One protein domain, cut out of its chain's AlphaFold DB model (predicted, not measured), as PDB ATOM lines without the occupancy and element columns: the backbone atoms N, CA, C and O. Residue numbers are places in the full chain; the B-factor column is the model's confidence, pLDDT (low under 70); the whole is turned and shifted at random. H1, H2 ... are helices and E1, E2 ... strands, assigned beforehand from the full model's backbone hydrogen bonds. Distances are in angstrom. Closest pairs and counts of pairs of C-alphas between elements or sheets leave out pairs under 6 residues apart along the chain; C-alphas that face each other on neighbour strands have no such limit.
ATOM      1  N   GLU A  78     204.681 213.179 270.020       91.38
ATOM      2  CA  GLU A  78     206.141 213.150 270.129       91.38
ATOM      3  C   GLU A  78     206.831 213.972 269.039       91.38
ATOM      4  O   GLU A  78     207.841 214.604 269.341       91.38
ATOM      5  N   ASP A  79     206.301 214.014 267.814       91.88
ATOM      6  CA  ASP A  79     206.853 214.865 266.750       91.88
ATOM      7  C   ASP A  79     206.783 216.345 267.121       91.88
ATOM      8  O   ASP A  79     207.769 217.074 266.988       91.88
ATOM      9  N   GLN A  80     205.643 216.773 267.664       88.88
ATOM     10  CA  GLN A  80     205.447 218.145 268.124       88.88
ATOM     11  C   GLN A  80     206.408 218.495 269.268       88.88
ATOM     12  O   GLN A  80     207.073 219.532 269.232       88.88
ATOM     13  N   LEU A  81     206.511 217.621 270.276       89.56
ATOM     14  CA  LEU A  81     207.386 217.831 271.431       89.56
ATOM     15  C   LEU A  81     208.862 217.848 271.027       89.56
ATOM     16  O   LEU A  81     209.611 218.712 271.482       89.56
ATOM     17  N   LEU A  82     209.286 216.936 270.152       91.12
ATOM     18  CA  LEU A  82     210.661 216.889 269.665       91.12
ATOM     19  C   LEU A  82     211.012 218.116 268.835       91.12
ATOM     20  O   LEU A  82     212.066 218.706 269.068       91.12
ATOM     21  N   GLY A  83     210.133 218.536 267.919       88.50
ATOM     22  CA  GLY A  83     210.321 219.773 267.164       88.50
ATOM     23  C   GLY A  83     210.439 220.986 268.089       88.50
ATOM     24  O   GLY A  83     211.289 221.854 267.890       88.50
ATOM     25  N   TYR A  84     209.649 221.014 269.161       88.00
ATOM     26  CA  TYR A  84     209.712 222.079 270.150       88.00
ATOM     27  C   TYR A  84     211.024 222.070 270.957       88.00
ATOM     28  O   TYR A  84     211.674 223.106 271.113       88.00
ATOM     29  N   PHE A  85     211.454 220.902 271.440       89.69
ATOM     30  CA  PHE A  85     212.664 220.761 272.258       89.69
ATOM     31  C   PHE A  85     213.921 221.031 271.423       89.69
ATOM     32  O   PHE A  85     214.842 221.697 271.902       89.69
ATOM     33  N   HIS A  86     213.912 220.612 270.152       87.81
ATOM     34  CA  HIS A  86     214.945 220.930 269.168       87.81
ATOM     35  C   HIS A  86     215.253 222.423 269.122       87.81
ATOM     36  O   HIS A  86     216.409 222.840 269.214       87.81
ATOM     37  N   ASN A  87     214.201 223.237 269.026       86.31
ATOM     38  CA  ASN A  87     214.317 224.682 268.879       86.31
ATOM     39  C   ASN A  87     214.910 225.357 270.125       86.31
ATOM     40  O   ASN A  87     215.454 226.455 270.019       86.31
ATOM     41  N   LYS A  88     214.844 224.707 271.295       88.00
ATOM     42  CA  LYS A  88     215.472 225.193 272.531       88.00
ATOM     43  C   LYS A  88     216.951 224.832 272.634       88.00
ATOM     44  O   LYS A  88     217.714 225.612 273.199       88.00
ATOM     45  N   SER A  89     217.363 223.671 272.126       90.25
ATOM     46  CA  SER A  89     218.769 223.254 272.140       90.25
ATOM     47  C   SER A  89     219.087 222.246 271.036       90.25
ATOM     48  O   SER A  89     218.989 221.030 271.214       90.25
ATOM     49  N   GLN A  90     219.539 222.758 269.889       93.31
ATOM     50  CA  GLN A  90     219.915 221.920 268.748       93.31
ATOM     51  C   GLN A  90     221.115 221.019 269.061       93.31
ATOM     52  O   GLN A  90     221.111 219.848 268.687       93.31
ATOM     53  N   GLN A  91     222.115 221.547 269.780       95.44
ATOM     54  CA  GLN A  91     223.306 220.782 270.166       95.44
ATOM     55  C   GLN A  91     222.933 219.596 271.055       95.44
ATOM     56  O   GLN A  91     223.353 218.475 270.789       95.44
ATOM     57  N   LEU A  92     222.080 219.818 272.062       94.38
ATOM     58  CA  LEU A  92     221.659 218.744 272.959       94.38
ATOM     59  C   LEU A  92     220.934 217.629 272.200       94.38
ATOM     60  O   LEU A  92     221.170 216.450 272.454       94.38
ATOM     61  N   GLN A  93     220.083 217.979 271.234       93.81
ATOM     62  CA  GLN A  93     219.451 216.967 270.397       93.81
ATOM     63  C   GLN A  93     220.465 216.161 269.590       93.81
ATOM     64  O   GLN A  93     220.331 214.943 269.505       93.81
ATOM     65  N   GLN A  94     221.457 216.821 268.989       95.62
ATOM     66  CA  GLN A  94     222.503 216.135 268.232       95.62
ATOM     67  C   GLN A  94     223.290 215.175 269.129       95.62
ATOM     68  O   GLN A  94     223.506 214.027 268.741       95.62
ATOM     69  N   ASP A  95     223.629 215.599 270.346       96.88
ATOM     70  CA  ASP A  95     224.335 214.768 271.322       96.88
ATOM     71  C   ASP A  95     223.499 213.540 271.724       96.88
ATOM     72  O   ASP A  95     224.003 212.414 271.733       96.88
ATOM     73  N   ILE A  96     222.201 213.730 271.992       95.50
ATOM     74  CA  ILE A  96     221.270 212.639 272.320       95.50
ATOM     75  C   ILE A  96     221.144 211.656 271.149       95.50
ATOM     76  O   ILE A  96     221.244 210.444 271.352       95.50
ATOM     77  N   LEU A  97     220.936 212.155 269.928       95.56
ATOM     78  CA  LEU A  97     220.804 211.313 268.737       95.56
ATOM     79  C   LEU A  97     222.089 210.525 268.476       95.56
ATOM     80  O   LEU A  97     222.030 209.314 268.268       95.56
ATOM     81  N   SER A  98     223.248 211.181 268.571       97.31
ATOM     82  CA  SER A  98     224.552 210.533 268.422       97.31
ATOM     83  C   SER A  98     224.748 209.429 269.462       97.31
ATOM     84  O   SER A  98     225.212 208.334 269.132       97.31
ATOM     85  N   PHE A  99     224.371 209.684 270.719       97.00
ATOM     86  CA  PHE A  99     224.439 208.682 271.777       97.00
ATOM     87  C   PHE A  99     223.545 207.477 271.468       97.00
ATOM     88  O   PHE A  99     224.019 206.342 271.535       97.00
ATOM     89  N   LEU A 100     222.282 207.701 271.097       95.50
ATOM     90  CA  LEU A 100     221.344 206.620 270.796       95.50
ATOM     91  C   LEU A 100     221.818 205.779 269.609       95.50
ATOM     92  O   LEU A 100     221.863 204.560 269.727       95.50
ATOM     93  N   GLN A 101     222.238 206.417 268.514       94.50
ATOM     94  CA  GLN A 101     222.722 205.740 267.306       94.50
ATOM     95  C   GLN A 101     223.968 204.890 267.573       94.50
ATOM     96  O   GLN A 101     224.076 203.770 267.076       94.50
ATOM     97  N   THR A 102     224.887 205.392 268.402       96.88
ATOM     98  CA  THR A 102     226.128 204.679 268.750       96.88
ATOM     99  C   THR A 102     225.880 203.500 269.698       96.88
ATOM    100  O   THR A 102     226.684 202.572 269.751       96.88
ATOM    101  N   ASN A 103     224.768 203.510 270.440       96.25
ATOM    102  CA  ASN A 103     224.470 202.534 271.493       96.25
ATOM    103  C   ASN A 103     223.196 201.716 271.221       96.25
ATOM    104  O   ASN A 103     222.584 201.191 272.156       96.25
ATOM    105  N   LEU A 104     222.788 201.585 269.954       93.38
ATOM    106  CA  LEU A 104     221.634 200.771 269.578       93.38
ATOM    107  C   LEU A 104     221.837 199.310 269.995       93.38
ATOM    108  O   LEU A 104     222.799 198.642 269.613       93.38
ATOM    109  N   LEU A 105     220.887 198.798 270.773       94.25
ATOM    110  CA  LEU A 105     220.842 197.387 271.126       94.25
ATOM    111  C   LEU A 105     220.230 196.575 269.984       94.25
ATOM    112  O   LEU A 105     219.360 197.048 269.254       94.25
ATOM    113  N   ILE A 106     220.639 195.309 269.875       94.44
ATOM    114  CA  ILE A 106     219.978 194.360 268.973       94.44
ATOM    115  C   ILE A 106     218.488 194.246 269.317       94.44
ATOM    116  O   ILE A 106     218.112 194.271 270.490       94.44
ATOM    117  N   GLN A 107     217.650 194.050 268.299       92.12
ATOM    118  CA  GLN A 107     216.188 194.027 268.435       92.12
ATOM    119  C   GLN A 107     215.677 192.999 269.461       92.12
ATOM    120  O   GLN A 107     214.641 193.199 270.083       92.12
ATOM    121  N   GLU A 108     216.392 191.893 269.673       94.38
ATOM    122  CA  GLU A 108     216.017 190.914 270.700       94.38
ATOM    123  C   GLU A 108     216.054 191.539 272.106       94.38
ATOM    124  O   GLU A 108     215.126 191.372 272.890       94.38
ATOM    125  N   ARG A 109     217.078 192.356 272.388       94.12
ATOM    126  CA  ARG A 109     217.292 193.013 273.688       94.12
ATOM    127  C   ARG A 109     216.347 194.182 273.951       94.12
ATOM    128  O   ARG A 109     216.329 194.695 275.064       94.12
ATOM    129  N   THR A 110     215.577 194.606 272.952       95.00
ATOM    130  CA  THR A 110     214.544 195.637 273.105       95.00
ATOM    131  C   THR A 110     213.159 195.041 273.370       95.00
ATOM    132  O   THR A 110     212.192 195.785 273.536       95.00
ATOM    133  N   LYS A 111     213.033 193.709 273.409       96.00
ATOM    134  CA  LYS A 111     211.822 192.992 273.831       96.00
ATOM    135  C   LYS A 111     211.806 192.799 275.349       96.00
ATOM    136  O   LYS A 111     212.817 192.965 276.031       96.00
ATOM    137  N   ARG A 112     210.659 192.383 275.892       95.00
ATOM    138  CA  ARG A 112     210.535 192.081 277.323       95.00
ATOM    139  C   ARG A 112     211.311 190.809 277.660       95.00
ATOM    140  O   ARG A 112     210.944 189.730 277.194       95.00
ATOM    141  N   PHE A 113     212.329 190.941 278.506       95.31
ATOM    142  CA  PHE A 113     213.052 189.807 279.074       95.31
ATOM    143  C   PHE A 113     212.187 189.072 280.107       95.31
ATOM    144  O   PHE A 113     211.555 189.695 280.965       95.31
ATOM    145  N   ILE A 114     212.155 187.746 280.014       94.56
ATOM    146  CA  ILE A 114     211.479 186.843 280.940       94.56
ATOM    147  C   ILE A 114     212.521 185.858 281.467       94.56
ATOM    148  O   ILE A 114     213.058 185.054 280.710       94.56
ATOM    149  N   SER A 115     212.749 185.900 282.778       95.44
ATOM    150  CA  SER A 115     213.483 184.869 283.512       95.44
ATOM    151  C   SER A 115     212.482 183.995 284.260       95.44
ATOM    152  O   SER A 115     211.636 184.503 284.999       95.44
ATOM    153  N   SER A 116     212.543 182.686 284.030       93.75
ATOM    154  CA  SER A 116     211.675 181.704 284.677       93.75
ATOM    155  C   SER A 116     212.454 180.437 285.034       93.75
ATOM    156  O   SER A 116     213.545 180.203 284.519       93.75
ATOM    157  N   ASN A 117     211.855 179.562 285.846       92.75
ATOM    158  CA  ASN A 117     212.435 178.251 286.170       92.75
ATOM    159  C   ASN A 117     212.639 177.353 284.931       92.75
ATOM    160  O   ASN A 117     213.385 176.383 285.002       92.75
ATOM    161  N   ALA A 118     211.975 177.662 283.811       91.38
ATOM    162  CA  ALA A 118     212.124 176.961 282.537       91.38
ATOM    163  C   ALA A 118     213.233 177.551 281.639       91.38
ATOM    164  O   ALA A 118     213.487 177.016 280.562       91.38
ATOM    165  N   GLY A 119     213.881 178.641 282.065       94.25
ATOM    166  CA  GLY A 119     214.942 179.327 281.330       94.25
ATOM    167  C   GLY A 119     214.668 180.813 281.089       94.25
ATOM    168  O   GLY A 119     213.657 181.377 281.526       94.25
ATOM    169  N   GLU A 120     215.607 181.432 280.377       96.69
ATOM    170  CA  GLU A 120     215.592 182.838 279.980       96.69
ATOM    171  C   GLU A 120     215.100 182.985 278.537       96.69
ATOM    172  O   GLU A 120     215.505 182.238 277.646       96.69
ATOM    173  N   SER A 121     214.221 183.952 278.294       94.19
ATOM    174  CA  SER A 121     213.694 184.228 276.957       94.19
ATOM    175  C   SER A 121     213.302 185.692 276.788       94.19
ATOM    176  O   SER A 121     213.163 186.442 277.755       94.19
ATOM    177  N   TYR A 122     213.096 186.095 275.539       95.38
ATOM    178  CA  TYR A 122     212.518 187.383 275.185       95.38
ATOM    179  C   TYR A 122     211.121 187.169 274.608       95.38
ATOM    180  O   TYR A 122     210.884 186.230 273.850       95.38
ATOM    181  N   SER A 123     210.183 188.042 274.967       94.19
ATOM    182  CA  SER A 123     208.778 187.913 274.574       94.19
ATOM    183  C   SER A 123     208.214 189.202 273.987       94.19
ATOM    184  O   SER A 123     208.584 190.314 274.376       94.19
ATOM    185  N   GLY A 124     207.264 189.030 273.068       93.75
ATOM    186  CA  GLY A 124     206.529 190.124 272.448       93.75
ATOM    187  C   GLY A 124     207.332 190.914 271.415       93.75
ATOM    188  O   GLY A 124     208.386 190.494 270.929       93.75
ATOM    189  N   ARG A 125     206.778 192.072 271.048       93.81
ATOM    190  CA  ARG A 125     207.396 193.014 270.108       93.81
ATOM    191  C   ARG A 125     208.478 193.853 270.789       93.81
ATOM    192  O   ARG A 125     208.430 194.066 271.999       93.81
ATOM    193  N   SER A 126     209.413 194.366 269.987       93.06
ATOM    194  CA  SER A 126     210.352 195.403 270.424       93.06
ATOM    195  C   SER A 126     209.585 196.570 271.047       93.06
ATOM    196  O   SER A 126     208.608 197.048 270.474       93.06
ATOM    197  N   GLN A 127     210.037 197.017 272.214       91.50
ATOM    198  CA  GLN A 127     209.502 198.177 272.924       91.50
ATOM    199  C   GLN A 127     210.319 199.447 272.659       91.50
ATOM    200  O   GLN A 127     209.901 200.533 273.050       91.50
ATOM    201  N   TYR A 128     211.473 199.325 271.992       92.62
ATOM    202  CA  TYR A 128     212.274 200.481 271.607       92.62
ATOM    203  C   TYR A 128     211.551 201.304 270.542       92.62
ATOM    204  O   TYR A 128     211.159 200.781 269.497       92.62
ATOM    205  N   TYR A 129     211.413 202.597 270.822       91.62
ATOM    206  CA  TYR A 129     210.882 203.600 269.912       91.62
ATOM    207  C   TYR A 129     211.757 204.849 270.031       91.62
ATOM    208  O   TYR A 129     211.898 205.413 271.121       91.62
ATOM    209  N   GLU A 130     212.384 205.252 268.927       92.25
ATOM    210  CA  GLU A 130     213.447 206.262 268.923       92.25
ATOM    211  C   GLU A 130     212.961 207.608 269.472       92.25
ATOM    212  O   GLU A 130     213.537 208.112 270.434       92.25
ATOM    213  N   LYS A 131     211.837 208.134 268.963       92.19
ATOM    214  CA  LYS A 131     211.284 209.431 269.399       92.19
ATOM    215  C   LYS A 131     211.027 209.478 270.913       92.19
ATOM    216  O   LYS A 131     211.405 210.434 271.587       92.19
ATOM    217  N   LYS A 132     210.465 208.399 271.475       90.00
ATOM    218  CA  LYS A 132     210.230 208.261 272.928       90.00
ATOM    219  C   LYS A 132     211.527 208.154 273.720       90.00
ATOM    220  O   LYS A 132     211.583 208.637 274.845       90.00
ATOM    221  N   SER A 133     212.557 207.547 273.142       91.50
ATOM    222  CA  SER A 133     213.877 207.447 273.769       91.50
ATOM    223  C   SER A 133     214.564 208.810 273.820       91.50
ATOM    224  O   SER A 133     215.107 209.170 274.859       91.50
ATOM    225  N   VAL A 134     214.474 209.607 272.748       92.38
ATOM    226  CA  VAL A 134     214.990 210.985 272.718       92.38
ATOM    227  C   VAL A 134     214.298 211.845 273.778       92.38
ATOM    228  O   VAL A 134     214.978 212.460 274.598       92.38
ATOM    229  N   LEU A 135     212.959 211.840 273.831       89.69
ATOM    230  CA  LEU A 135     212.205 212.549 274.878       89.69
ATOM    231  C   LEU A 135     212.573 212.056 276.285       89.69
ATOM    232  O   LEU A 135     212.758 212.859 277.197       89.69
ATOM    233  N   GLY A 136     212.748 210.744 276.453       88.31
ATOM    234  CA  GLY A 136     213.216 210.152 277.703       88.31
ATOM    235  C   GLY A 136     214.582 210.692 278.133       88.31
ATOM    236  O   GLY A 136     214.760 211.024 279.300       88.31
ATOM    237  N   MET A 137     215.529 210.858 277.207       90.31
ATOM    238  CA  MET A 137     216.845 211.435 277.510       90.31
ATOM    239  C   MET A 137     216.740 212.891 277.973       90.31
ATOM    240  O   MET A 137     217.356 213.242 278.975       90.31
ATOM    241  N   TYR A 138     215.906 213.714 277.326       89.31
ATOM    242  CA  TYR A 138     215.612 215.068 277.815       89.31
ATOM    243  C   TYR A 138     215.084 215.058 279.256       89.31
ATOM    244  O   TYR A 138     215.505 215.879 280.072       89.31
ATOM    245  N   ALA A 139     214.213 214.099 279.591       84.81
ATOM    246  CA  ALA A 139     213.662 213.960 280.937       84.81
ATOM    247  C   ALA A 139     214.731 213.622 281.970       84.81
ATOM    248  O   ALA A 139     214.813 214.276 283.008       84.81
ATOM    249  N   GLN A 140     215.570 212.627 281.676       87.00
ATOM    250  CA  GLN A 140     216.577 212.129 282.616       87.00
ATOM    251  C   GLN A 140     217.652 213.170 282.952       87.00
ATOM    252  O   GLN A 140     218.255 213.086 284.021       87.00
ATOM    253  N   LEU A 141     217.868 214.161 282.079       88.62
ATOM    254  CA  LEU A 141     218.784 215.276 282.336       88.62
ATOM    255  C   LEU A 141     218.270 216.247 283.407       88.62
ATOM    256  O   LEU A 141     219.078 216.919 284.042       88.62
ATOM    257  N   GLN A 142     216.953 216.324 283.616       87.19
ATOM    258  CA  GLN A 142     216.347 217.161 284.660       87.19
ATOM    259  C   GLN A 142     215.921 216.345 285.876       87.19
ATOM    260  O   GLN A 142     216.099 216.772 287.015       87.19
ATOM    261  N   PHE A 143     215.367 215.159 285.634       86.69
ATOM    262  CA  PHE A 143     214.753 214.320 286.647       86.69
ATOM    263  C   PHE A 143     215.171 212.868 286.434       86.69
ATOM    264  O   PHE A 143     214.645 212.156 285.577       86.69
ATOM    265  N   SER A 144     216.115 212.397 287.239       84.31
ATOM    266  CA  SER A 144     216.530 210.998 287.178       84.31
ATOM    267  C   SER A 144     215.414 210.065 287.665       84.31
ATOM    268  O   SER A 144     214.788 210.310 288.694       84.31
ATOM    269  N   GLY A 145     215.176 208.972 286.936       77.00
ATOM    270  CA  GLY A 145     214.260 207.898 287.334       77.00
ATOM    271  C   GLY A 145     212.765 208.184 287.147       77.00
ATOM    272  O   GLY A 145     211.948 207.382 287.598       77.00
ATOM    273  N   VAL A 146     212.383 209.285 286.491       73.38
ATOM    274  CA  VAL A 146     210.964 209.621 286.269       73.38
ATOM    275  C   VAL A 146     210.428 209.106 284.930       73.38
ATOM    276  O   VAL A 146     211.186 208.857 283.993       73.38
ATOM    277  N   SER A 147     209.103 208.950 284.840       72.31
ATOM    278  CA  SER A 147     208.414 208.540 283.610       72.31
ATOM    279  C   SER A 147     208.215 209.708 282.632       72.31
ATOM    280  O   SER A 147     208.295 210.877 283.006       72.31
ATOM    281  N   ASN A 148     207.863 209.396 281.380       66.25
ATOM    282  CA  ASN A 148     207.567 210.405 280.352       66.25
ATOM    283  C   ASN A 148     206.393 211.330 280.722       66.25
ATOM    284  O   ASN A 148     206.370 212.480 280.301       66.25
ATOM    285  N   ALA A 149     205.430 210.864 281.523       71.81
ATOM    286  CA  ALA A 149     204.340 211.721 281.994       71.81
ATOM    287  C   ALA A 149     204.864 212.839 282.913       71.81
ATOM    288  O   ALA A 149     204.432 213.983 282.813       71.81
ATOM    289  N   VAL A 150     205.850 212.512 283.757       69.00
ATOM    290  CA  VAL A 150     206.496 213.466 284.669       69.00
ATOM    291  C   VAL A 150     207.379 214.456 283.907       69.00
ATOM    292  O   VAL A 150     207.476 215.609 284.316       69.00
ATOM    293  N   LEU A 151     207.980 214.051 282.778       71.75
ATOM    294  CA  LEU A 151     208.645 214.991 281.867       71.75
ATOM    295  C   LEU A 151     207.668 216.087 281.448       71.75
ATOM    296  O   LEU A 151     207.952 217.254 281.672       71.75
ATOM    297  N   ILE A 152     206.525 215.717 280.868       71.31
ATOM    298  CA  ILE A 152     205.583 216.693 280.306       71.31
ATOM    299  C   ILE A 152     205.084 217.661 281.387       71.31
ATOM    300  O   ILE A 152     204.963 218.852 281.119       71.31
ATOM    301  N   SER A 153     204.835 217.177 282.607       79.62
ATOM    302  CA  SER A 153     204.303 218.018 283.683       79.62
ATOM    303  C   SER A 153     205.348 218.918 284.346       79.62
ATOM    304  O   SER A 153     205.004 220.010 284.793       79.62
ATOM    305  N   ASN A 154     206.600 218.460 284.455       82.56
ATOM    306  CA  ASN A 154     207.584 219.092 285.337       82.56
ATOM    307  C   ASN A 154     208.786 219.684 284.598       82.56
ATOM    308  O   ASN A 154     209.594 220.365 285.225       82.56
ATOM    309  N   THR A 155     208.949 219.424 283.301       84.88
ATOM    310  CA  THR A 155     210.127 219.883 282.563       84.88
ATOM    311  C   THR A 155     210.134 221.382 282.310       84.88
ATOM    312  O   THR A 155     209.134 221.962 281.896       84.88
ATOM    313  N   ASP A 156     211.302 222.012 282.446       86.88
ATOM    314  CA  ASP A 156     211.477 223.404 282.018       86.88
ATOM    315  C   ASP A 156     211.623 223.557 280.486       86.88
ATOM    316  O   ASP A 156     211.602 224.679 279.957       86.88
ATOM    317  N   PHE A 157     211.698 222.432 279.757       86.44
ATOM    318  CA  PHE A 157     211.570 222.410 278.305       86.44
ATOM    319  C   PHE A 157     210.153 222.777 277.853       86.44
ATOM    320  O   PHE A 157     210.008 223.158 276.701       86.44
ATOM    321  N   LEU A 158     209.140 222.785 278.728       87.81
ATOM    322  CA  LEU A 158     207.791 223.299 278.464       87.81
ATOM    323  C   LEU A 158     207.433 224.356 279.516       87.81
ATOM    324  O   LEU A 158     207.079 224.034 280.645       87.81
ATOM    325  N   LYS A 159     207.533 225.641 279.166       88.25
ATOM    326  CA  LYS A 159     207.204 226.745 280.079       88.25
ATOM    327  C   LYS A 159     205.785 227.238 279.827       88.25
ATOM    328  O   LYS A 159     205.248 227.118 278.732       88.25
ATOM    329  N   ALA A 160     205.199 227.894 280.826       87.62
ATOM    330  CA  ALA A 160     203.852 228.458 280.718       87.62
ATOM    331  C   ALA A 160     203.691 229.420 279.526       87.62
ATOM    332  O   ALA A 160     202.653 229.415 278.875       87.62
ATOM    333  N   VAL A 161     204.720 230.214 279.203       88.31
ATOM    334  CA  VAL A 161     204.707 231.106 278.028       88.31
ATOM    335  C   VAL A 161     204.576 230.334 276.711       88.31
ATOM    336  O   VAL A 161     203.921 230.806 275.787       88.31
ATOM    337  N   ASP A 162     205.130 229.126 276.659       87.00
ATOM    338  CA  ASP A 162     205.118 228.268 275.477       87.00
ATOM    339  C   ASP A 162     203.728 227.655 275.272       87.00
ATOM    340  O   ASP A 162     203.209 227.629 274.160       87.00
ATOM    341  N   ILE A 163     203.096 227.229 276.370       87.00
ATOM    342  CA  ILE A 163     201.745 226.655 276.373       87.00
ATOM    343  C   ILE A 163     200.702 227.739 276.078       87.00
ATOM    344  O   ILE A 163     199.855 227.567 275.204       87.00
ATOM    345  N   ASN A 164     200.783 228.882 276.763       88.25
ATOM    346  CA  ASN A 164     199.820 229.978 276.618       88.25
ATOM    347  C   ASN A 164     199.919 230.680 275.255       88.25
ATOM    348  O   ASN A 164     198.942 231.261 274.794       88.25
ATOM    349  N   GLY A 165     201.090 230.636 274.612       86.25
ATOM    350  CA  GLY A 165     201.299 231.151 273.258       86.25
ATOM    351  C   GLY A 165     200.920 230.170 272.144       86.25
ATOM    352  O   GLY A 165     200.960 230.544 270.974       86.25
ATOM    353  N   CYS A 166     200.565 228.925 272.476       88.81
ATOM    354  CA  CYS A 166     200.288 227.875 271.503       88.81
ATOM    355  C   CYS A 166     198.784 227.766 271.204       88.81
ATOM    356  O   CYS A 166     197.957 227.495 272.085       88.81
ATOM    357  N   GLN A 167     198.418 227.934 269.930       89.12
ATOM    358  CA  GLN A 167     197.027 227.834 269.482       89.12
ATOM    359  C   GLN A 167     196.460 226.426 269.708       89.12
ATOM    360  O   GLN A 167     195.326 226.289 270.164       89.12
ATOM    361  N   GLN A 168     197.247 225.381 269.455       90.25
ATOM    362  CA  GLN A 168     196.843 223.994 269.682       90.25
ATOM    363  C   GLN A 168     196.586 223.713 271.164       90.25
ATOM    364  O   GLN A 168     195.566 223.120 271.505       90.25
ATOM    365  N   CYS A 169     197.449 224.204 272.060       90.88
ATOM    366  CA  CYS A 169     197.222 224.093 273.503       90.88
ATOM    367  C   CYS A 169     195.943 224.823 273.929       90.88
ATOM    368  O   CYS A 169     195.199 224.320 274.766       90.88
ATOM    369  N   THR A 170     195.645 225.970 273.311       90.94
ATOM    370  CA  THR A 170     194.388 226.693 273.549       90.94
ATOM    371  C   THR A 170     193.172 225.877 273.108       90.94
ATOM    372  O   THR A 170     192.179 225.840 273.832       90.94
ATOM    373  N   LEU A 171     193.234 225.210 271.950       91.38
ATOM    374  CA  LEU A 171     192.162 224.327 271.472       91.38
ATOM    375  C   LEU A 171     191.945 223.145 272.419       91.38
ATOM    376  O   LEU A 171     190.814 222.897 272.822       91.38
ATOM    377  N   ILE A 172     193.022 222.476 272.835       93.25
ATOM    378  CA  ILE A 172     192.958 221.368 273.797       93.25
ATOM    379  C   ILE A 172     192.344 221.838 275.119       93.25
ATOM    380  O   ILE A 172     191.446 221.187 275.639       93.25
ATOM    381  N   ASN A 173     192.776 222.986 275.652       91.38
ATOM    382  CA  ASN A 173     192.273 223.494 276.929       91.38
ATOM    383  C   ASN A 173     190.769 223.815 276.887       91.38
ATOM    384  O   ASN A 173     190.065 223.591 277.866       91.38
ATOM    385  N   ARG A 174     190.251 224.289 275.745       91.12
ATOM    386  CA  ARG A 174     188.809 224.529 275.561       91.12
ATOM    387  C   ARG A 174     187.966 223.261 275.651       91.12
ATOM    388  O   ARG A 174     186.785 223.380 275.932       91.12
ATOM    389  N   LEU A 175     188.547 222.077 275.451       92.56
ATOM    390  CA  LEU A 175     187.817 220.816 275.600       92.56
ATOM    391  C   LEU A 175     187.484 220.487 277.067       92.56
ATOM    392  O   LEU A 175     186.590 219.684 277.332       92.56
ATOM    393  N   PHE A 176     188.196 221.096 278.020       89.06
ATOM    394  CA  PHE A 176     188.050 220.841 279.459       89.06
ATOM    395  C   PHE A 176     187.339 221.962 280.225       89.06
ATOM    396  O   PHE A 176     187.057 221.788 281.410       89.06
TER     397      PHE A 176
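What this domain is: This is residues 78 to 176 of the 177 residues of an uncharacterized protein of Klebsiella pneumoniae (UniProt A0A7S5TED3). A two-stranded hairpin, E1 and E2, makes one end of a long, loose model; in the middle H1, H2 and H5 gather round H4, and at the other end the short helices H6 and H7 make a corner. Two strands of chain join the hairpin to the helices: one runs from H2 through H3 into E1, the other from E2 back to H4. The printed part has 99 residues, with seven named helices and two named strands in the order H1 H2 H3 E1 E2 H4 H5 H6 H7; it is mostly helix, and the sheet, E1 - E2, is antiparallel. It is loose, with a radius of gyration of the C-alphas of 17.2 A, and elongated, spanning 55 by 35 by 22 A.

Where its parts are: E1 is residues 112 to 116, 12.8 A long, and E2 is residues 119 to 123, 12.5 A; C-alpha 112 is at (210.535, 192.081, 277.323). H3 is residues 107 to 110. H4, residues 130 to 142, is 19.4 A long, and H2, residues 90 to 102, is 18.3 A. H1 is residues 78 to 88, 15.4 A, beginning with C-alpha 78 at (206.141, 213.150, 270.129). H5 is residues 148 to 154, H6 residues 160 to 164 and H7 residues 167 to 174, ending with C-alpha 174 at (188.809, 224.529, 275.561).

How they stand to each other: E1 and E2 form a hairpin at 156 degrees between their directions; N 114 and O 121 are 2.8 A apart and N 121 and O 114 2.9 A, within hydrogen-bond range. The closest C-alphas of H3 and E2, those of Glu 108 and Tyr 122, are 6.7 A apart. H4 is the hub. With residues 134 to 137 alone it touches H2, closest at the C-alphas of Ile 96 and Val 134, 6.5 A, at a steep tilt of 61 degrees, opposite ways. With residues 131 to 135 alone it touches H1, closest at the C-alphas of Glu 78 and Lys 131, 6.4 A, at a steep tilt of 47 degrees, the same way. With residues 135 to 139 alone it touches H5, closest at the C-alphas of Ala 139 and Leu 151, 5.2 A, at a steep tilt of 41 degrees, the same way. H6 and H7 only just touch, only at the corner, with 3 pairs of C-alphas within 8 A, closest at Ile 163 and Cys 169, 5.9 A. H4 and H7 are apart. Each O i to N i+4 pair is within hydrogen-bond range in H2, H5, H6 and H7, against 6 of 7 in H1 and 8 of 9 in H4; H3 is too short for such a pair.

The domain as a whole: The two C-alphas farthest apart, those of Ala 118 and Gly 165, are 56.0 A apart. Residues 115 to 120 stand free, and so do residues 165 to 172, of which 167 to 172 belong to H7. The printed part has no cut and no long link. The mean pLDDT of the printed part is 89.7; residues 148 and 150 are under 70.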